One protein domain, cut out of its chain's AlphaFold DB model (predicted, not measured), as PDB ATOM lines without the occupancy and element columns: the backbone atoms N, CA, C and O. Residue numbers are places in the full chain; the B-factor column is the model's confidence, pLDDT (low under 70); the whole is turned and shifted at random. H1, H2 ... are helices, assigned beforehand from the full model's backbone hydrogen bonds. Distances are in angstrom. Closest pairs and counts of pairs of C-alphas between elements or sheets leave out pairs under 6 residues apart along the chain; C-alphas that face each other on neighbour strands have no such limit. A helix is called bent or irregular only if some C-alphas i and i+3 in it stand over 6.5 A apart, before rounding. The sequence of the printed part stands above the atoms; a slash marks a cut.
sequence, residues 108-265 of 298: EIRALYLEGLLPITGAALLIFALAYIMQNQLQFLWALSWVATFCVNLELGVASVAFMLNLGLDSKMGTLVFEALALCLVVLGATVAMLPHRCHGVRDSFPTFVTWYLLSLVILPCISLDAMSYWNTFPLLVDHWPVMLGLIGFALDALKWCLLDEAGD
ATOM      1  N   GLU A 108     229.022 184.988 294.341       72.62
ATOM      2  CA  GLU A 108     228.883 183.848 293.419       72.62
ATOM      3  C   GLU A 108     227.581 183.916 292.614       72.62
ATOM      4  O   GLU A 108     227.562 183.666 291.409       72.62
ATOM      5  N   ILE A 109     226.485 184.326 293.248       69.12
ATOM      6  CA  ILE A 109     225.192 184.476 292.574       69.12
ATOM      7  C   ILE A 109     225.210 185.629 291.591       69.12
ATOM      8  O   ILE A 109     224.676 185.512 290.490       69.12
ATOM      9  N   ARG A 110     225.841 186.746 291.954       76.69
ATOM     10  CA  ARG A 110     226.018 187.855 291.020       76.69
ATOM     11  C   ARG A 110     226.821 187.417 289.796       76.69
ATOM     12  O   ARG A 110     226.479 187.827 288.688       76.69
ATOM     13  N   ALA A 111     227.852 186.594 289.984       76.12
ATOM     14  CA  ALA A 111     228.601 186.005 288.880       76.12
ATOM     15  C   ALA A 111     227.706 185.099 288.019       76.12
ATOM     16  O   ALA A 111     227.673 185.274 286.805       76.12
ATOM     17  N   LEU A 112     226.888 184.239 288.635       73.19
ATOM     18  CA  LEU A 112     225.933 183.384 287.923       73.19
ATOM     19  C   LEU A 112     224.904 184.196 287.112       73.19
ATOM     20  O   LEU A 112     224.616 183.861 285.966       73.19
ATOM     21  N   TYR A 113     224.385 185.298 287.662       74.12
ATOM     22  CA  TYR A 113     223.491 186.206 286.933       74.12
ATOM     23  C   TYR A 113     224.181 186.854 285.726       74.12
ATOM     24  O   TYR A 113     223.569 187.002 284.668       74.12
ATOM     25  N   LEU A 114     225.451 187.241 285.872       80.19
ATOM     26  CA  LEU A 114     226.240 187.791 284.769       80.19
ATOM     27  C   LEU A 114     226.512 186.737 283.690       80.19
ATOM     28  O   LEU A 114     226.426 187.055 282.505       80.19
ATOM     29  N   GLU A 115     226.775 185.491 284.079       81.88
ATOM     30  CA  GLU A 115     226.911 184.366 283.148       81.88
ATOM     31  C   GLU A 115     225.591 184.076 282.419       81.88
ATOM     32  O   GLU A 115     225.594 183.877 281.203       81.88
ATOM     33  N   GLY A 116     224.457 184.155 283.124       77.81
ATOM     34  CA  GLY A 116     223.110 184.029 282.561       77.81
ATOM     35  C   GLY A 116     222.732 185.137 281.568       77.81
ATOM     36  O   GLY A 116     221.871 184.933 280.711       77.81
ATOM     37  N   LEU A 117     223.409 186.290 281.591       83.44
ATOM     38  CA  LEU A 117     223.167 187.376 280.635       83.44
ATOM     39  C   LEU A 117     223.516 186.969 279.192       83.44
ATOM     40  O   LEU A 117     222.864 187.408 278.238       83.44
ATOM     41  N   LEU A 118     224.536 186.124 279.018       85.62
ATOM     42  CA  LEU A 118     225.002 185.676 277.707       85.62
ATOM     43  C   LEU A 118     223.949 184.829 276.956       85.62
ATOM     44  O   LEU A 118     223.609 185.204 275.829       85.62
ATOM     45  N   PRO A 119     223.372 183.749 277.530       84.88
ATOM     46  CA  PRO A 119     222.306 182.998 276.872       84.88
ATOM     47  C   PRO A 119     221.034 183.830 276.683       84.88
ATOM     48  O   PRO A 119     220.391 183.684 275.646       84.88
ATOM     49  N   ILE A 120     220.699 184.749 277.599       87.31
ATOM     50  CA  ILE A 120     219.557 185.668 277.424       87.31
ATOM     51  C   ILE A 120     219.768 186.565 276.199       87.31
ATOM     52  O   ILE A 120     218.868 186.716 275.374       87.31
ATOM     53  N   THR A 121     220.970 187.122 276.040       89.62
ATOM     54  CA  THR A 121     221.314 187.952 274.876       89.62
ATOM     55  C   THR A 121     221.264 187.132 273.584       89.62
ATOM     56  O   THR A 121     220.693 187.581 272.589       89.62
ATOM     57  N   GLY A 122     221.797 185.907 273.599       92.06
ATOM     58  CA  GLY A 122     221.713 184.982 272.463       92.06
ATOM     59  C   GLY A 122     220.268 184.633 272.089       92.06
ATOM     60  O   GLY A 122     219.907 184.682 270.912       92.06
ATOM     61  N   ALA A 123     219.419 184.361 273.082       90.56
ATOM     62  CA  ALA A 123     217.996 184.116 272.887       90.56
ATOM     63  C   ALA A 123     217.287 185.352 272.312       90.56
ATOM     64  O   ALA A 123     216.539 185.221 271.349       90.56
ATOM     65  N   ALA A 124     217.572 186.554 272.818       90.75
ATOM     66  CA  ALA A 124     216.997 187.800 272.305       90.75
ATOM     67  C   ALA A 124     217.319 188.033 270.817       90.75
ATOM     68  O   ALA A 124     216.437 188.425 270.048       90.75
ATOM     69  N   LEU A 125     218.555 187.744 270.395       94.88
ATOM     70  CA  LEU A 125     218.959 187.819 268.987       94.88
ATOM     71  C   LEU A 125     218.236 186.773 268.127       94.88
ATOM     72  O   LEU A 125     217.768 187.094 267.032       94.88
ATOM     73  N   LEU A 126     218.097 185.542 268.627       95.62
ATOM     74  CA  LEU A 126     217.358 184.483 267.936       95.62
ATOM     75  C   LEU A 126     215.871 184.840 267.787       95.62
ATOM     76  O   LEU A 126     215.311 184.693 266.702       95.62
ATOM     77  N   ILE A 127     215.247 185.366 268.844       95.19
ATOM     78  CA  ILE A 127     213.861 185.852 268.831       95.19
ATOM     79  C   ILE A 127     213.695 186.968 267.802       95.19
ATOM     80  O   ILE A 127     212.706 186.988 267.075       95.19
ATOM     81  N   PHE A 128     214.657 187.887 267.707       95.06
ATOM     82  CA  PHE A 128     214.623 188.958 266.713       95.06
ATOM     83  C   PHE A 128     214.689 188.419 265.279       95.06
ATOM     84  O   PHE A 128     213.899 188.833 264.429       95.06
ATOM     85  N   ALA A 129     215.568 187.449 265.015       96.00
ATOM     86  CA  ALA A 129     215.633 186.783 263.716       96.00
ATOM     87  C   ALA A 129     214.323 186.044 263.381       96.00
ATOM     88  O   ALA A 129     213.809 186.171 262.267       96.00
ATOM     89  N   LEU A 130     213.738 185.330 264.351       94.31
ATOM     90  CA  LEU A 130     212.438 184.670 264.197       94.31
ATOM     91  C   LEU A 130     211.322 185.685 263.919       94.31
ATOM     92  O   LEU A 130     210.555 185.508 262.977       94.31
ATOM     93  N   ALA A 131     211.273 186.787 264.665       95.12
ATOM     94  CA  ALA A 131     210.301 187.856 264.457       95.12
ATOM     95  C   ALA A 131     210.389 188.460 263.049       95.12
ATOM     96  O   ALA A 131     209.362 188.755 262.437       95.12
ATOM     97  N   TYR A 132     211.603 188.603 262.511       94.69
ATOM     98  CA  TYR A 132     211.822 189.063 261.141       94.69
ATOM     99  C   TYR A 132     211.284 188.078 260.098       94.69
ATOM    100  O   TYR A 132     210.610 188.491 259.155       94.69
ATOM    101  N   ILE A 133     211.513 186.775 260.283       94.31
ATOM    102  CA  ILE A 133     210.997 185.733 259.379       94.31
ATOM    103  C   ILE A 133     209.459 185.681 259.422       94.31
ATOM    104  O   ILE A 133     208.808 185.488 258.394       94.31
ATOM    105  N   MET A 134     208.865 185.884 260.599       91.50
ATOM    106  CA  MET A 134     207.425 185.712 260.835       91.50
ATOM    107  C   MET A 134     206.576 186.964 260.576       91.50
ATOM    108  O   MET A 134     205.352 186.887 260.651       91.50
ATOM    109  N   GLN A 135     207.190 188.097 260.225       88.50
ATOM    110  CA  GLN A 135     206.533 189.412 260.157       88.50
ATOM    111  C   GLN A 135     205.282 189.496 259.258       88.50
ATOM    112  O   GLN A 135     204.444 190.366 259.470       88.50
ATOM    113  N   ASN A 136     205.125 188.595 258.281       84.50
ATOM    114  CA  ASN A 136     204.001 188.600 257.334       84.50
ATOM    115  C   ASN A 136     202.915 187.549 257.647       84.50
ATOM    116  O   ASN A 136     201.993 187.362 256.855       84.50
ATOM    117  N   GLN A 137     203.006 186.842 258.777       88.25
ATOM    118  CA  GLN A 137     202.094 185.748 259.132       88.25
ATOM    119  C   GLN A 137     201.019 186.216 260.128       88.25
ATOM    120  O   GLN A 137     201.133 186.008 261.335       88.25
ATOM    121  N   LEU A 138     199.940 186.833 259.629       81.00
ATOM    122  CA  LEU A 138     198.873 187.409 260.472       81.00
ATOM    123  C   LEU A 138     198.186 186.388 261.399       81.00
ATOM    124  O   LEU A 138     197.883 186.709 262.544       81.00
ATOM    125  N   GLN A 139     197.978 185.153 260.928       84.81
ATOM    126  CA  GLN A 139     197.365 184.080 261.728       84.81
ATOM    127  C   GLN A 139     198.211 183.742 262.960       84.81
ATOM    128  O   GLN A 139     197.690 183.523 264.053       84.81
ATOM    129  N   PHE A 140     199.536 183.759 262.793       87.50
ATOM    130  CA  PHE A 140     200.457 183.517 263.891       87.50
ATOM    131  C   PHE A 140     200.433 184.661 264.902       87.50
ATOM    132  O   PHE A 140     200.472 184.404 266.099       87.50
ATOM    133  N   LEU A 141     200.310 185.909 264.444       87.81
ATOM    134  CA  LEU A 141     200.275 187.072 265.328       87.81
ATOM    135  C   LEU A 141     199.076 187.040 266.288       87.81
ATOM    136  O   LEU A 141     199.227 187.386 267.457       87.81
ATOM    137  N   TRP A 142     197.908 186.596 265.811       88.44
ATOM    138  CA  TRP A 142     196.719 186.451 266.653       88.44
ATOM    139  C   TRP A 142     196.894 185.356 267.711       88.44
ATOM    140  O   TRP A 142     196.642 185.593 268.888       88.44
ATOM    141  N   ALA A 143     197.377 184.173 267.327       92.50
ATOM    142  CA  ALA A 143     197.640 183.108 268.297       92.50
ATOM    143  C   ALA A 143     198.726 183.527 269.305       92.50
ATOM    144  O   ALA A 143     198.583 183.320 270.510       92.50
ATOM    145  N   LEU A 144     199.789 184.170 268.819       93.62
ATOM    146  CA  LEU A 144     200.898 184.646 269.635       93.62
ATOM    147  C   LEU A 144     200.457 185.706 270.649       93.62
ATOM    148  O   LEU A 144     200.950 185.693 271.773       93.62
ATOM    149  N   SER A 145     199.536 186.608 270.296       94.00
ATOM    150  CA  SER A 145     199.052 187.624 271.236       94.00
ATOM    151  C   SER A 145     198.285 187.001 272.407       94.00
ATOM    152  O   SER A 145     198.467 187.432 273.547       94.00
ATOM    153  N   TRP A 146     197.500 185.946 272.164       95.31
ATOM    154  CA  TRP A 146     196.824 185.189 273.220       95.31
ATOM    155  C   TRP A 146     197.795 184.406 274.093       95.31
ATOM    156  O   TRP A 146     197.680 184.456 275.316       95.31
ATOM    157  N   VAL A 147     198.784 183.742 273.488       96.19
ATOM    158  CA  VAL A 147     199.834 183.037 274.239       96.19
ATOM    159  C   VAL A 147     200.633 184.023 275.097       96.19
ATOM    160  O   VAL A 147     200.839 183.769 276.278       96.19
ATOM    161  N   ALA A 148     201.006 185.184 274.554       96.06
ATOM    162  CA  ALA A 148     201.675 186.237 275.317       96.06
ATOM    163  C   ALA A 148     200.791 186.757 276.461       96.06
ATOM    164  O   ALA A 148     201.269 186.895 277.582       96.06
ATOM    165  N   THR A 149     199.496 186.981 276.213       95.88
ATOM    166  CA  THR A 149     198.538 187.407 277.249       95.88
ATOM    167  C   THR A 149     198.435 186.372 278.370       95.88
ATOM    168  O   THR A 149     198.416 186.742 279.543       95.88
ATOM    169  N   PHE A 150     198.408 185.084 278.027       96.81
ATOM    170  CA  PHE A 150     198.411 183.985 278.988       96.81
ATOM    171  C   PHE A 150     199.696 183.966 279.826       96.81
ATOM    172  O   PHE A 150     199.627 184.021 281.053       96.81
ATOM    173  N   CYS A 151     200.860 183.971 279.172       96.44
ATOM    174  CA  CYS A 151     202.173 183.997 279.819       96.44
ATOM    175  C   CYS A 151     202.332 185.192 280.770       96.44
ATOM    176  O   CYS A 151     202.722 185.010 281.922       96.44
ATOM    177  N   VAL A 152     201.966 186.395 280.319       95.94
ATOM    178  CA  VAL A 152     202.049 187.629 281.113       95.94
ATOM    179  C   VAL A 152     201.129 187.581 282.328       95.94
ATOM    180  O   VAL A 152     201.543 187.974 283.414       95.94
ATOM    181  N   ASN A 153     199.893 187.093 282.181       97.19
ATOM    182  CA  ASN A 153     198.971 186.974 283.311       97.19
ATOM    183  C   ASN A 153     199.485 185.977 284.363       97.19
ATOM    184  O   ASN A 153     199.434 186.271 285.558       97.19
ATOM    185  N   LEU A 154     200.028 184.831 283.936       95.19
ATOM    186  CA  LEU A 154     200.653 183.868 284.847       95.19
ATOM    187  C   LEU A 154     201.850 184.476 285.585       95.19
ATOM    188  O   LEU A 154     201.923 184.396 286.811       95.19
ATOM    189  N   GLU A 155     202.759 185.114 284.852       94.62
ATOM    190  CA  GLU A 155     203.955 185.732 285.421       94.62
ATOM    191  C   GLU A 155     203.609 186.864 286.392       94.62
ATOM    192  O   GLU A 155     204.158 186.927 287.492       94.62
ATOM    193  N   LEU A 156     202.652 187.724 286.036       95.69
ATOM    194  CA  LEU A 156     202.169 188.774 286.926       95.69
ATOM    195  C   LEU A 156     201.461 188.212 288.156       95.69
ATOM    196  O   LEU A 156     201.543 188.829 289.216       95.69
ATOM    197  N   GLY A 157     200.801 187.054 288.059       95.31
ATOM    198  CA  GLY A 157     200.246 186.349 289.218       95.31
ATOM    199  C   GLY A 157     201.330 186.037 290.246       95.31
ATOM    200  O   GLY A 157     201.214 186.400 291.414       95.31
ATOM    201  N   VAL A 158     202.443 185.461 289.792       93.12
ATOM    202  CA  VAL A 158     203.596 185.158 290.649       93.12
ATOM    203  C   VAL A 158     204.292 186.434 291.138       93.12
ATOM    204  O   VAL A 158     204.532 186.590 292.337       93.12
ATOM    205  N   ALA A 159     204.566 187.384 290.242       93.31
ATOM    206  CA  ALA A 159     205.277 188.618 290.568       93.31
ATOM    207  C   ALA A 159     204.490 189.526 291.527       93.31
ATOM    208  O   ALA A 159     205.086 190.132 292.416       93.31
ATOM    209  N   SER A 160     203.164 189.615 291.382       95.38
ATOM    210  CA  SER A 160     202.307 190.442 292.242       95.38
ATOM    211  C   SER A 160     202.252 189.912 293.671       95.38
ATOM    212  O   SER A 160     202.496 190.679 294.605       95.38
ATOM    213  N   VAL A 161     202.022 188.608 293.857       94.56
ATOM    214  CA  VAL A 161     202.039 187.980 295.186       94.56
ATOM    215  C   VAL A 161     203.417 188.148 295.814       94.56
ATOM    216  O   VAL A 161     203.521 188.624 296.943       94.56
ATOM    217  N   ALA A 162     204.488 187.853 295.076       91.88
ATOM    218  CA  ALA A 162     205.843 188.002 295.590       91.88
ATOM    219  C   ALA A 162     206.165 189.449 295.995       91.88
ATOM    220  O   ALA A 162     206.741 189.687 297.060       91.88
ATOM    221  N   PHE A 163     205.753 190.428 295.188       93.25
ATOM    222  CA  PHE A 163     205.893 191.846 295.507       93.25
ATOM    223  C   PHE A 163     205.147 192.211 296.799       93.25
ATOM    224  O   PHE A 163     205.711 192.868 297.675       93.25
ATOM    225  N   MET A 164     203.908 191.745 296.966       94.44
ATOM    226  CA  MET A 164     203.119 192.004 298.173       94.44
ATOM    227  C   MET A 164     203.689 191.327 299.427       94.44
ATOM    228  O   MET A 164     203.660 191.922 300.510       94.44
ATOM    229  N   LEU A 165     204.236 190.116 299.288       91.50
ATOM    230  CA  LEU A 165     204.932 189.411 300.366       91.50
ATOM    231  C   LEU A 165     206.199 190.155 300.795       91.50
ATOM    232  O   LEU A 165     206.422 190.336 301.991       91.50
ATOM    233  N   ASN A 166     206.979 190.667 299.839       88.69
ATOM    234  CA  ASN A 166     208.174 191.466 300.127       88.69
ATOM    235  C   ASN A 166     207.847 192.778 300.862       88.69
ATOM    236  O   ASN A 166     208.657 193.268 301.646       88.69
ATOM    237  N   LEU A 167     206.647 193.331 300.662       92.12
ATOM    238  CA  LEU A 167     206.146 194.483 301.423       92.12
ATOM    239  C   LEU A 167     205.601 194.114 302.818       92.12
ATOM    240  O   LEU A 167     205.228 195.003 303.593       92.12
ATOM    241  N   GLY A 168     205.527 192.823 303.153       90.88
ATOM    242  CA  GLY A 168     204.998 192.326 304.424       90.88
ATOM    243  C   GLY A 168     203.493 192.551 304.597       90.88
ATOM    244  O   GLY A 168     203.019 192.666 305.733       90.88
ATOM    245  N   LEU A 169     202.740 192.660 303.493       91.56
ATOM    246  CA  LEU A 169     201.300 192.949 303.530       91.56
ATOM    247  C   LEU A 169     200.460 191.778 304.049       91.56
ATOM    248  O   LEU A 169     199.413 192.025 304.642       91.56
ATOM    249  N   ASP A 170     200.944 190.542 303.906       89.75
ATOM    250  CA  ASP A 170     200.267 189.329 304.390       89.75
ATOM    251  C   ASP A 170     199.962 189.385 305.899       89.75
ATOM    252  O   ASP A 170     198.867 189.071 306.353       89.75
ATOM    253  N   SER A 171     200.890 189.924 306.696       88.75
ATOM    254  CA  SER A 171     200.692 190.058 308.147       88.75
ATOM    255  C   SER A 171     199.670 191.132 308.553       88.75
ATOM    256  O   SER A 171     199.151 191.099 309.671       88.75
ATOM    257  N   LYS A 172     199.405 192.108 307.674       89.44
ATOM    258  CA  LYS A 172     198.620 193.317 307.981       89.44
ATOM    259  C   LYS A 172     197.207 193.271 307.412       89.44
ATOM    260  O   LYS A 172     196.316 193.921 307.956       89.44
ATOM    261  N   MET A 173     197.014 192.565 306.303       91.50
ATOM    262  CA  MET A 173     195.754 192.507 305.565       91.50
ATOM    263  C   MET A 173     195.090 191.141 305.756       91.50
ATOM    264  O   MET A 173     195.756 190.137 305.975       91.50
ATOM    265  N   GLY A 174     193.758 191.083 305.688       91.88
ATOM    266  CA  GLY A 174     193.064 189.794 305.618       91.88
ATOM    267  C   GLY A 174     193.341 189.102 304.279       91.88
ATOM    268  O   GLY A 174     193.482 189.786 303.265       91.88
ATOM    269  N   THR A 175     193.346 187.767 304.261       91.06
ATOM    270  CA  THR A 175     193.644 186.938 303.075       91.06
ATOM    271  C   THR A 175     192.846 187.361 301.837       91.06
ATOM    272  O   THR A 175     193.419 187.567 300.776       91.06
ATOM    273  N   LEU A 176     191.543 187.628 301.996       93.50
ATOM    274  CA  LEU A 176     190.683 188.078 300.893       93.50
ATOM    275  C   LEU A 176     191.112 189.429 300.299       93.50
ATOM    276  O   LEU A 176     191.039 189.626 299.090       93.50
ATOM    277  N   VAL A 177     191.547 190.374 301.138       95.69
ATOM    278  CA  VAL A 177     191.988 191.702 300.675       95.69
ATOM    279  C   VAL A 177     193.332 191.590 299.966       95.69
ATOM    280  O   VAL A 177     193.547 192.257 298.955       95.69
ATOM    281  N   PHE A 178     194.214 190.730 300.477       95.00
ATOM    282  CA  PHE A 178     195.504 190.443 299.868       95.00
ATOM    283  C   PHE A 178     195.333 189.864 298.455       95.00
ATOM    284  O   PHE A 178     195.854 190.428 297.494       95.00
ATOM    285  N   GLU A 179     194.537 188.801 298.314       94.88
ATOM    286  CA  GLU A 179     194.274 188.147 297.024       94.88
ATOM    287  C   GLU A 179     193.567 189.079 296.035       94.88
ATOM    288  O   GLU A 179     193.936 189.133 294.862       94.88
ATOM    289  N   ALA A 180     192.593 189.868 296.503       96.56
ATOM    290  CA  ALA A 180     191.906 190.841 295.658       96.56
ATOM    291  C   ALA A 180     192.860 191.923 295.128       96.56
ATOM    292  O   ALA A 180     192.776 192.294 293.956       96.56
ATOM    293  N   LEU A 181     193.781 192.422 295.961       97.25
ATOM    294  CA  LEU A 181     194.776 193.406 295.530       97.25
ATOM    295  C   LEU A 181     195.777 192.789 294.544       97.25
ATOM    296  O   LEU A 181     196.086 193.424 293.534       97.25
ATOM    297  N   ALA A 182     196.232 191.558 294.800       96.81
ATOM    298  CA  ALA A 182     197.104 190.820 293.891       96.81
ATOM    299  C   ALA A 182     196.439 190.646 292.519       96.81
ATOM    300  O   ALA A 182     197.012 191.045 291.508       96.81
ATOM    301  N   LEU A 183     195.186 190.178 292.478       97.25
ATOM    302  CA  LEU A 183     194.419 190.054 291.235       97.25
ATOM    303  C   LEU A 183     194.267 191.402 290.511       97.25
ATOM    304  O   LEU A 183     194.387 191.473 289.288       97.25
ATOM    305  N   CYS A 184     194.052 192.488 291.255       97.56
ATOM    306  CA  CYS A 184     193.968 193.830 290.684       97.56
ATOM    307  C   CYS A 184     195.292 194.241 290.013       97.56
ATOM    308  O   CYS A 184     195.286 194.773 288.901       97.56
ATOM    309  N   LEU A 185     196.433 193.941 290.647       97.62
ATOM    310  CA  LEU A 185     197.762 194.153 290.062       97.62
ATOM    311  C   LEU A 185     197.987 193.294 288.815       97.62
ATOM    312  O   LEU A 185     198.572 193.796 287.858       97.62
ATOM    313  N   VAL A 186     197.501 192.049 288.793       97.56
ATOM    314  CA  VAL A 186     197.566 191.180 287.605       97.56
ATOM    315  C   VAL A 186     196.816 191.813 286.436       97.56
ATOM    316  O   VAL A 186     197.409 192.037 285.386       97.56
ATOM    317  N   VAL A 187     195.546 192.185 286.624       96.56
ATOM    318  CA  VAL A 187     194.699 192.736 285.547       96.56
ATOM    319  C   VAL A 187     195.233 194.079 285.029       96.56
ATOM    320  O   VAL A 187     195.302 194.316 283.815       96.56
ATOM    321  N   LEU A 188     195.634 194.973 285.938       96.88
ATOM    322  CA  LEU A 188     196.204 196.271 285.569       96.88
ATOM    323  C   LEU A 188     197.573 196.102 284.904       96.88
ATOM    324  O   LEU A 188     197.821 196.694 283.852       96.88
ATOM    325  N   GLY A 189     198.433 195.265 285.480       96.69
ATOM    326  CA  GLY A 189     199.759 194.963 284.955       96.69
ATOM    327  C   GLY A 189     199.694 194.343 283.563       96.69
ATOM    328  O   GLY A 189     200.405 194.799 282.672       96.69
ATOM    329  N   ALA A 190     198.794 193.384 283.337       96.06
ATOM    330  CA  ALA A 190     198.624 192.722 282.046       96.06
ATOM    331  C   ALA A 190     198.128 193.715 280.988       96.06
ATOM    332  O   ALA A 190     198.638 193.755 279.867       96.06
ATOM    333  N   THR A 191     197.198 194.600 281.363       94.44
ATOM    334  CA  THR A 191     196.727 195.676 280.481       94.44
ATOM    335  C   THR A 191     197.854 196.637 280.093       94.44
ATOM    336  O   THR A 191     197.936 197.022 278.924       94.44
ATOM    337  N   VAL A 192     198.721 197.011 281.040       96.19
ATOM    338  CA  VAL A 192     199.875 197.892 280.794       96.19
ATOM    339  C   VAL A 192     200.941 197.188 279.952       96.19
ATOM    340  O   VAL A 192     201.434 197.774 278.990       96.19
ATOM    341  N   ALA A 193     201.259 195.929 280.253       95.81
ATOM    342  CA  ALA A 193     202.226 195.132 279.503       95.81
ATOM    343  C   ALA A 193     201.774 194.899 278.054       95.81
ATOM    344  O   ALA A 193     202.571 194.988 277.132       95.81
ATOM    345  N   MET A 194     200.481 194.694 277.803       93.81
ATOM    346  CA  MET A 194     199.968 194.524 276.437       93.81
ATOM    347  C   MET A 194     199.740 195.852 275.693       93.81
ATOM    348  O   MET A 194     199.384 195.845 274.510       93.81
ATOM    349  N   LEU A 195     199.947 197.004 276.344       91.94
ATOM    350  CA  LEU A 195     199.702 198.322 275.756       91.94
ATOM    351  C   LEU A 195     200.533 198.594 274.487       91.94
ATOM    352  O   LEU A 195     199.932 199.040 273.508       91.94
ATOM    353  N   PRO A 196     201.850 198.292 274.418       90.56
ATOM    354  CA  PRO A 196     202.639 198.525 273.206       90.56
ATOM    355  C   PRO A 196     202.079 197.774 271.994       90.56
ATOM    356  O   PRO A 196     201.939 198.354 270.920       90.56
ATOM    357  N   HIS A 197     201.665 196.518 272.179       88.94
ATOM    358  CA  HIS A 197     201.023 195.735 271.124       88.94
ATOM    359  C   HIS A 197     199.700 196.374 270.665       88.94
ATOM    360  O   HIS A 197     199.483 196.555 269.465       88.94
ATOM    361  N   ARG A 198     198.844 196.789 271.613       87.19
ATOM    362  CA  ARG A 198     197.540 197.412 271.319       87.19
ATOM    363  C   ARG A 198     197.674 198.767 270.613       87.19
ATOM    364  O   ARG A 198     196.920 199.041 269.685       87.19
ATOM    365  N   CYS A 199     198.635 199.602 271.009       84.56
ATOM    366  CA  CYS A 199     198.861 200.910 270.386       84.56
ATOM    367  C   CYS A 199     199.421 200.801 268.960       84.56
ATOM    368  O   CYS A 199     199.061 201.607 268.102       84.56
ATOM    369  N   HIS A 200     200.278 199.812 268.689       79.00
ATOM    370  CA  HIS A 200     200.854 199.617 267.355       79.00
ATOM    371  C   HIS A 200     199.844 199.091 266.326       79.00
ATOM    372  O   HIS A 200     199.945 199.452 265.155       79.00
ATOM    373  N   GLY A 201     198.829 198.333 266.755       65.81
ATOM    374  CA  GLY A 201     197.747 197.869 265.877       65.81
ATOM    375  C   GLY A 201     196.926 198.993 265.225       65.81
ATOM    376  O   GLY A 201     196.256 198.759 264.230       65.81
ATOM    377  N   VAL A 202     197.004 200.223 265.747       63.53
ATOM    378  CA  VAL A 202     196.281 201.391 265.212       63.53
ATOM    379  C   VAL A 202     197.063 202.102 264.096       63.53
ATOM    380  O   VAL A 202     196.489 202.914 263.375       63.53
ATOM    381  N   ARG A 203     198.373 201.850 263.954       59.16
ATOM    382  CA  ARG A 203     199.266 202.735 263.179       59.16
ATOM    383  C   ARG A 203     200.076 202.072 262.061       59.16
ATOM    384  O   ARG A 203     200.930 202.752 261.511       59.16
ATOM    385  N   ASP A 204     199.842 200.796 261.739       65.94
ATOM    386  CA  ASP A 204     200.559 200.003 260.710       65.94
ATOM    387  C   ASP A 204     202.102 199.977 260.831       65.94
ATOM    388  O   ASP A 204     202.814 199.487 259.954       65.94
ATOM    389  N   SER A 205     202.660 200.471 261.937       66.12
ATOM    390  CA  SER A 205     204.101 200.674 262.058       66.12
ATOM    391  C   SER A 205     204.795 199.479 262.717       66.12
ATOM    392  O   SER A 205     204.600 199.216 263.905       66.12
ATOM    393  N   PHE A 206     205.680 198.841 261.939       84.06
ATOM    394  CA  PHE A 206     206.694 197.833 262.308       84.06
ATOM    395  C   PHE A 206     206.166 196.465 262.801       84.06
ATOM    396  O   PHE A 206     206.306 196.145 263.986       84.06
ATOM    397  N   PRO A 207     205.664 195.590 261.902       85.81
ATOM    398  CA  PRO A 207     205.203 194.240 262.267       85.81
ATOM    399  C   PRO A 207     206.301 193.385 262.923       85.81
ATOM    400  O   PRO A 207     206.025 192.584 263.819       85.81
ATOM    401  N   THR A 208     207.563 193.603 262.542       91.25
ATOM    402  CA  THR A 208     208.729 192.941 263.138       91.25
ATOM    403  C   THR A 208     208.873 193.261 264.623       91.25
ATOM    404  O   THR A 208     209.085 192.357 265.427       91.25
ATOM    405  N   PHE A 209     208.732 194.536 265.004       91.38
ATOM    406  CA  PHE A 209     208.889 194.970 266.392       91.38
ATOM    407  C   PHE A 209     207.783 194.396 267.276       91.38
ATOM    408  O   PHE A 209     208.067 193.884 268.354       91.38
ATOM    409  N   VAL A 210     206.536 194.420 266.798       91.62
ATOM    410  CA  VAL A 210     205.397 193.849 267.529       91.62
ATOM    411  C   VAL A 210     205.586 192.348 267.747       91.62
ATOM    412  O   VAL A 210     205.386 191.858 268.856       91.62
ATOM    413  N   THR A 211     206.018 191.625 266.711       92.69
ATOM    414  CA  THR A 211     206.270 190.179 266.803       92.69
ATOM    415  C   THR A 211     207.421 189.877 267.765       92.69
ATOM    416  O   THR A 211     207.292 189.004 268.620       92.69
ATOM    417  N   TRP A 212     208.519 190.636 267.685       95.00
ATOM    418  CA  TRP A 212     209.655 190.520 268.605       95.00
ATOM    419  C   TRP A 212     209.247 190.788 270.056       95.00
ATOM    420  O   TRP A 212     209.620 190.031 270.953       95.00
ATOM    421  N   TYR A 213     208.439 191.825 270.283       94.81
ATOM    422  CA  TYR A 213     207.929 192.180 271.602       94.81
ATOM    423  C   TYR A 213     207.069 191.059 272.198       94.81
ATOM    424  O   TYR A 213     207.317 190.628 273.322       94.81
ATOM    425  N   LEU A 214     206.108 190.531 271.433       95.06
ATOM    426  CA  LEU A 214     205.248 189.437 271.890       95.06
ATOM    427  C   LEU A 214     206.037 188.151 272.170       95.06
ATOM    428  O   LEU A 214     205.820 187.522 273.201       95.06
ATOM    429  N   LEU A 215     206.980 187.775 271.301       95.31
ATOM    430  CA  LEU A 215     207.846 186.615 271.549       95.31
ATOM    431  C   LEU A 215     208.713 186.805 272.801       95.31
ATOM    432  O   LEU A 215     208.917 185.857 273.556       95.31
ATOM    433  N   SER A 216     209.184 188.031 273.048       95.06
ATOM    434  CA  SER A 216     209.938 188.356 274.263       95.06
ATOM    435  C   SER A 216     209.078 188.179 275.515       95.06
ATOM    436  O   SER A 216     209.550 187.596 276.487       95.06
ATOM    437  N   LEU A 217     207.806 188.596 275.478       95.31
ATOM    438  CA  LEU A 217     206.854 188.367 276.574       95.31
ATOM    439  C   LEU A 217     206.574 186.877 276.824       95.31
ATOM    440  O   LEU A 217     206.374 186.488 277.966       95.31
ATOM    441  N   VAL A 218     206.578 186.033 275.788       95.38
ATOM    442  CA  VAL A 218     206.380 184.578 275.945       95.38
ATOM    443  C   VAL A 218     207.582 183.898 276.605       95.38
ATOM    444  O   VAL A 218     207.412 182.917 277.324       95.38
ATOM    445  N   ILE A 219     208.794 184.409 276.381       91.94
ATOM    446  CA  ILE A 219     210.033 183.851 276.950       91.94
ATOM    447  C   ILE A 219     210.348 184.427 278.334       91.94
ATOM    448  O   ILE A 219     211.035 183.779 279.126       91.94
ATOM    449  N   LEU A 220     209.815 185.607 278.656       90.06
ATOM    450  CA  LEU A 220     210.022 186.272 279.940       90.06
ATOM    451  C   LEU A 220     209.714 185.374 281.163       90.06
ATOM    452  O   LEU A 220     210.591 185.305 282.028       90.06
ATOM    453  N   PRO A 221     208.616 184.582 281.204       86.94
ATOM    454  CA  PRO A 221     208.344 183.651 282.297       86.94
ATOM    455  C   PRO A 221     209.466 182.643 282.551       86.94
ATOM    456  O   PRO A 221     209.717 182.276 283.693       86.94
ATOM    457  N   CYS A 222     210.166 182.181 281.510       84.44
ATOM    458  CA  CYS A 222     211.269 181.235 281.686       84.44
ATOM    459  C   CYS A 222     212.438 181.876 282.443       84.44
ATOM    460  O   CYS A 222     213.070 181.218 283.266       84.44
ATOM    461  N   ILE A 223     212.706 183.158 282.184       84.94
ATOM    462  CA  ILE A 223     213.784 183.913 282.830       84.94
ATOM    463  C   ILE A 223     213.373 184.306 284.250       84.94
ATOM    464  O   ILE A 223     214.161 184.176 285.188       84.94
ATOM    465  N   SER A 224     212.143 184.788 284.428       84.62
ATOM    466  CA  SER A 224     211.675 185.249 285.732       84.62
ATOM    467  C   SER A 224     211.447 184.106 286.708       84.62
ATOM    468  O   SER A 224     211.831 184.251 287.864       84.62
ATOM    469  N   LEU A 225     210.921 182.956 286.269       79.38
ATOM    470  CA  LEU A 225     210.811 181.773 287.128       79.38
ATOM    471  C   LEU A 225     212.190 181.313 287.615       79.38
ATOM    472  O   LEU A 225     212.338 181.034 288.806       79.38
ATOM    473  N   ASP A 226     213.201 181.311 286.736       78.50
ATOM    474  CA  ASP A 226     214.589 181.006 287.110       78.50
ATOM    475  C   ASP A 226     215.117 181.969 288.176       78.50
ATOM    476  O   ASP A 226     215.582 181.538 289.232       78.50
ATOM    477  N   ALA A 227     214.927 183.275 287.979       78.25
ATOM    478  CA  ALA A 227     215.319 184.289 288.954       78.25
ATOM    479  C   ALA A 227     214.552 184.176 290.288       78.25
ATOM    480  O   ALA A 227     215.133 184.346 291.364       78.25
ATOM    481  N   MET A 228     213.255 183.865 290.242       75.38
ATOM    482  CA  MET A 228     212.405 183.726 291.430       75.38
ATOM    483  C   MET A 228     212.777 182.514 292.279       75.38
ATOM    484  O   MET A 228     212.538 182.534 293.486       75.38
ATOM    485  N   SER A 229     213.407 181.488 291.696       70.38
ATOM    486  CA  SER A 229     213.910 180.343 292.464       70.38
ATOM    487  C   SER A 229     214.915 180.749 293.550       70.38
ATOM    488  O   SER A 229     215.065 180.031 294.534       70.38
ATOM    489  N   TYR A 230     215.540 181.923 293.416       68.25
ATOM    490  CA  TYR A 230     216.494 182.482 294.371       68.25
ATOM    491  C   TYR A 230     215.853 183.391 295.434       68.25
ATOM    492  O   TYR A 230     216.565 183.923 296.287       68.25
ATOM    493  N   TRP A 231     214.535 183.621 295.404       73.19
ATOM    494  CA  TRP A 231     213.871 184.529 296.345       73.19
ATOM    495  C   TRP A 231     213.564 183.862 297.690       73.19
ATOM    496  O   TRP A 231     213.011 182.769 297.761       73.19
ATOM    497  N   ASN A 232     213.852 184.572 298.785       65.62
ATOM    498  CA  ASN A 232     213.646 184.068 300.149       65.62
ATOM    499  C   ASN A 232     212.168 183.818 300.500       65.62
ATOM    500  O   ASN A 232     211.868 182.991 301.357       65.62
ATOM    501  N   THR A 233     211.236 184.509 299.839       69.56
ATOM    502  CA  THR A 233     209.786 184.418 300.082       69.56
ATOM    503  C   THR A 233     209.104 183.272 299.334       69.56
ATOM    504  O   THR A 233     207.889 183.111 299.430       69.56
ATOM    505  N   PHE A 234     209.863 182.438 298.623       68.94
ATOM    506  CA  PHE A 234     209.324 181.395 297.755       68.94
ATOM    507  C   PHE A 234     208.390 180.369 298.431       68.94
ATOM    508  O   PHE A 234     207.391 180.012 297.818       68.94
ATOM    509  N   PRO A 235     208.631 179.867 299.661       70.12
ATOM    510  CA  PRO A 235     207.707 178.911 300.284       70.12
ATOM    511  C   PRO A 235     206.335 179.539 300.544       70.12
ATOM    512  O   PRO A 235     205.313 178.956 300.212       70.12
ATOM    513  N   LEU A 236     206.343 180.768 301.062       77.50
ATOM    514  CA  LEU A 236     205.137 181.532 301.357       77.50
ATOM    515  C   LEU A 236     204.387 181.921 300.073       77.50
ATOM    516  O   LEU A 236     203.169 182.043 300.068       77.50
ATOM    517  N   LEU A 237     205.112 182.072 298.961       83.00
ATOM    518  CA  LEU A 237     204.537 182.318 297.642       83.00
ATOM    519  C   LEU A 237     203.613 181.178 297.190       83.00
ATOM    520  O   LEU A 237     202.582 181.449 296.580       83.00
ATOM    521  N   VAL A 238     203.967 179.923 297.489       82.25
ATOM    522  CA  VAL A 238     203.186 178.740 297.087       82.25
ATOM    523  C   VAL A 238     201.836 178.699 297.809       82.25
ATOM    524  O   VAL A 238     200.825 178.389 297.180       82.25
ATOM    525  N   ASP A 239     201.795 179.105 299.081       84.56
ATOM    526  CA  ASP A 239     200.576 179.092 299.903       84.56
ATOM    527  C   ASP A 239     199.457 179.999 299.358       84.56
ATOM    528  O   ASP A 239     198.283 179.772 299.647       84.56
ATOM    529  N   HIS A 240     199.793 181.000 298.535       87.50
ATOM    530  CA  HIS A 240     198.837 181.942 297.939       87.50
ATOM    531  C   HIS A 240     198.384 181.572 296.516       87.50
ATOM    532  O   HIS A 240     197.708 182.372 295.869       87.50
ATOM    533  N   TRP A 241     198.748 180.388 296.008       90.50
ATOM    534  CA  TRP A 241     198.296 179.874 294.704       90.50
ATOM    535  C   TRP A 241     198.418 180.897 293.545       90.50
ATOM    536  O   TRP A 241     197.462 181.109 292.792       90.50
ATOM    537  N   PRO A 242     199.587 181.536 293.345       92.06
ATOM    538  CA  PRO A 242     199.754 182.650 292.405       92.06
ATOM    539  C   PRO A 242     199.413 182.286 290.955       92.06
ATOM    540  O   PRO A 242     198.940 183.126 290.190       92.06
ATOM    541  N   VAL A 243     199.610 181.019 290.579       92.19
ATOM    542  CA  VAL A 243     199.247 180.495 289.256       92.19
ATOM    543  C   VAL A 243     197.737 180.588 289.030       92.19
ATOM    544  O   VAL A 243     197.308 181.016 287.963       92.19
ATOM    545  N   MET A 244     196.921 180.264 290.039       94.31
ATOM    546  CA  MET A 244     195.461 180.376 289.942       94.31
ATOM    547  C   MET A 244     195.025 181.834 289.800       94.31
ATOM    548  O   MET A 244     194.139 182.121 288.999       94.31
ATOM    549  N   LEU A 245     195.680 182.767 290.502       94.94
ATOM    550  CA  LEU A 245     195.429 184.203 290.329       94.94
ATOM    551  C   LEU A 245     195.738 184.663 288.898       94.94
ATOM    552  O   LEU A 245     194.940 185.389 288.306       94.94
ATOM    553  N   GLY A 246     196.846 184.195 288.319       96.06
ATOM    554  CA  GLY A 246     197.179 184.452 286.917       96.06
ATOM    555  C   GLY A 246     196.154 183.868 285.940       96.06
ATOM    556  O   GLY A 246     195.732 184.553 285.011       96.06
ATOM    557  N   LEU A 247     195.680 182.639 286.171       96.81
ATOM    558  CA  LEU A 247     194.623 182.017 285.359       96.81
ATOM    559  C   LEU A 247     193.298 182.785 285.438       96.81
ATOM    560  O   LEU A 247     192.636 182.969 284.417       96.81
ATOM    561  N   ILE A 248     192.922 183.263 286.628       97.31
ATOM    562  CA  ILE A 248     191.739 184.114 286.810       97.31
ATOM    563  C   ILE A 248     191.929 185.442 286.068       97.31
ATOM    564  O   ILE A 248     191.021 185.866 285.357       97.31
ATOM    565  N   GLY A 249     193.105 186.072 286.170       96.81
ATOM    566  CA  GLY A 249     193.443 187.284 285.413       96.81
ATOM    567  C   GLY A 249     193.294 187.088 283.902       96.81
ATOM    568  O   GLY A 249     192.603 187.864 283.240       96.81
ATOM    569  N   PHE A 250     193.826 185.984 283.375       97.12
ATOM    570  CA  PHE A 250     193.675 185.612 281.968       97.12
ATOM    571  C   PHE A 250     192.208 185.386 281.574       97.12
ATOM    572  O   PHE A 250     191.767 185.872 280.532       97.12
ATOM    573  N   ALA A 251     191.430 184.688 282.407       97.56
ATOM    574  CA  ALA A 251     190.007 184.464 282.161       97.56
ATOM    575  C   ALA A 251     189.209 185.781 282.138       97.56
ATOM    576  O   ALA A 251     188.306 185.933 281.317       97.56
ATOM    577  N   LEU A 252     189.557 186.747 282.994       96.31
ATOM    578  CA  LEU A 252     188.956 188.082 282.993       96.31
ATOM    579  C   LEU A 252     189.325 188.881 281.738       96.31
ATOM    580  O   LEU A 252     188.458 189.550 281.176       96.31
ATOM    581  N   ASP A 253     190.571 188.793 281.268       93.50
ATOM    582  CA  ASP A 253     190.990 189.405 280.001       93.50
ATOM    583  C   ASP A 253     190.255 188.782 278.802       93.50
ATOM    584  O   ASP A 253     189.791 189.509 277.918       93.50
ATOM    585  N   ALA A 254     190.084 187.458 278.792       93.88
ATOM    586  CA  ALA A 254     189.310 186.756 277.772       93.88
ATOM    587  C   ALA A 254     187.828 187.160 277.807       93.88
ATOM    588  O   ALA A 254     187.255 187.498 276.773       93.88
ATOM    589  N   LEU A 255     187.225 187.209 278.999       94.31
ATOM    590  CA  LEU A 255     185.844 187.654 279.187       94.31
ATOM    591  C   LEU A 255     185.659 189.101 278.724       94.31
ATOM    592  O   LEU A 255     184.702 189.405 278.017       94.31
ATOM    593  N   LYS A 256     186.591 189.992 279.075       90.56
ATOM    594  CA  LYS A 256     186.602 191.379 278.603       90.56
ATOM    595  C   LYS A 256     186.645 191.442 277.079       90.56
ATOM    596  O   LYS A 256     185.943 192.267 276.506       90.56
ATOM    597  N   TRP A 257     187.453 190.603 276.435       87.19
ATOM    598  CA  TRP A 257     187.521 190.553 274.977       87.19
ATOM    599  C   TRP A 257     186.187 190.107 274.371       87.19
ATOM    600  O   TRP A 257     185.661 190.829 273.535       87.19
ATOM    601  N   CYS A 258     185.582 189.020 274.864       88.44
ATOM    602  CA  CYS A 258     184.268 188.557 274.400       88.44
ATOM    603  C   CYS A 258     183.170 189.620 274.579       88.44
ATOM    604  O   CYS A 258     182.418 189.891 273.650       88.44
ATOM    605  N   LEU A 259     183.108 190.270 275.748       88.00
ATOM    606  CA  LEU A 259     182.103 191.301 276.036       88.00
ATOM    607  C   LEU A 259     182.287 192.562 275.180       88.00
ATOM    608  O   LEU A 259     181.310 193.205 274.801       88.00
ATOM    609  N   LEU A 260     183.535 192.945 274.897       81.56
ATOM    610  CA  LEU A 260     183.832 194.098 274.047       81.56
ATOM    611  C   LEU A 260     183.630 193.798 272.561       81.56
ATOM    612  O   LEU A 260     183.296 194.722 271.829       81.56
ATOM    613  N   ASP A 261     183.816 192.553 272.122       70.50
ATOM    614  CA  ASP A 261     183.545 192.138 270.741       70.50
ATOM    615  C   ASP A 261     182.029 192.108 270.481       70.50
ATOM    616  O   ASP A 261     181.560 192.669 269.493       70.50
ATOM    617  N   GLU A 262     181.234 191.612 271.441       63.28
ATOM    618  CA  GLU A 262     179.764 191.692 271.395       63.28
ATOM    619  C   GLU A 262     179.246 193.141 271.427       63.28
ATOM    620  O   GLU A 262     178.293 193.484 270.727       63.28
ATOM    621  N   ALA A 263     179.889 194.025 272.196       59.91
ATOM    622  CA  ALA A 263     179.578 195.458 272.179       59.91
ATOM    623  C   ALA A 263     180.128 196.181 270.927       59.91
ATOM    624  O   ALA A 263     179.718 197.304 270.622       59.91
ATOM    625  N   GLY A 264     181.077 195.549 270.230       48.50
ATOM    626  CA  GLY A 264     181.909 196.087 269.159       48.50
ATOM    627  C   GLY A 264     181.442 195.757 267.742       48.50
ATOM    628  O   GLY A 264     182.029 196.292 266.796       48.50
ATOM    629  N   ASP A 265     180.341 195.019 267.571       43.69
ATOM    630  CA  ASP A 265     179.671 194.773 266.276       43.69
ATOM    631  C   ASP A 265     179.081 196.059 265.627       43.69
ATOM    632  O   ASP A 265     178.334 196.037 264.651       43.69
TER     633      ASP A 265
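Overview. This is residues 108 to 265 of the 298 residues of the protein "Hypothetical protein" of Alexandrium andersonii (UniProt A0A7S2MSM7). Long H2 lies in the middle of a flat, fanned slab of helices, with bent H5 and then H1 on one side of it, and H7 and H3, crossing each other, on the other. Small H6 crosses near one end of H2, small H4 packs on H5a, and residues 255 to 265 stick out. The printed part has 158 residues with seven named helices, H1 to H7 in chain order, and no named strand: all helix. It is compact, with a radius of gyration of the C-alphas of 17.5 A, and spans 50 by 49 by 19 A.

Arrangement. The hub is H2, residues 138 to 166. It touches H7, residues 242 to 264, at Leu 154 and Gly 246, the closest C-alphas, 4.1 A apart, at a steep tilt of 44 degrees, opposite ways. H3, residues 175 to 193, forms a helical hairpin with H2; the closest C-alphas, of Leu 156 and Val 186, are 5.2 A apart. H5, residues 207 to 228, was assigned as one helix by its hydrogen bonds but is bent: C-alphas 218 and 221 are 6.7 A apart, and arms H5a, 207 to 218, and H5b, 221 to 228, stand at 42 degrees. H2 touches H5a, closest C-alphas Ala 148 and Val 218, 5.0 A. H1, residues 108 to 134, touches H5a with residues 124 to 134 alone, closest C-alphas Ala 131 and Trp 212, 5.0 A. H4, residues 195 to 200, and H5a form a helical hairpin, closest C-alphas His 197 and Val 210, 6.0 A. H6, residues 234 to 239, touches H2 about perpendicular, at 80 degrees, closest C-alphas Ala 162 and Leu 237, 6.2 A. Every O i to N i+4 pair is within hydrogen-bond range in H2, H3, H4, H5a, H5b and H7, against 21 of 23 in H1 and 1 of 2 in H6.

Along the chain. H2 measures 40.9 A, H1 39.1 A, H7 32.2 A and H3 26.4 A from first to last C-alpha. H1 begins at C-alpha 108, (228.883, 183.848, 293.419), and H7 ends at C-alpha 264, (181.909, 196.087, 269.159).

Size, cuts and confidence. The C-alphas of Glu 108 and Asp 265, the two farthest apart, are 57.3 A apart. The printed part has no cut and no long link. pLDDT is under 70 at residues 109, 201 to 205, 230, 232 to 234 and 262 to 265.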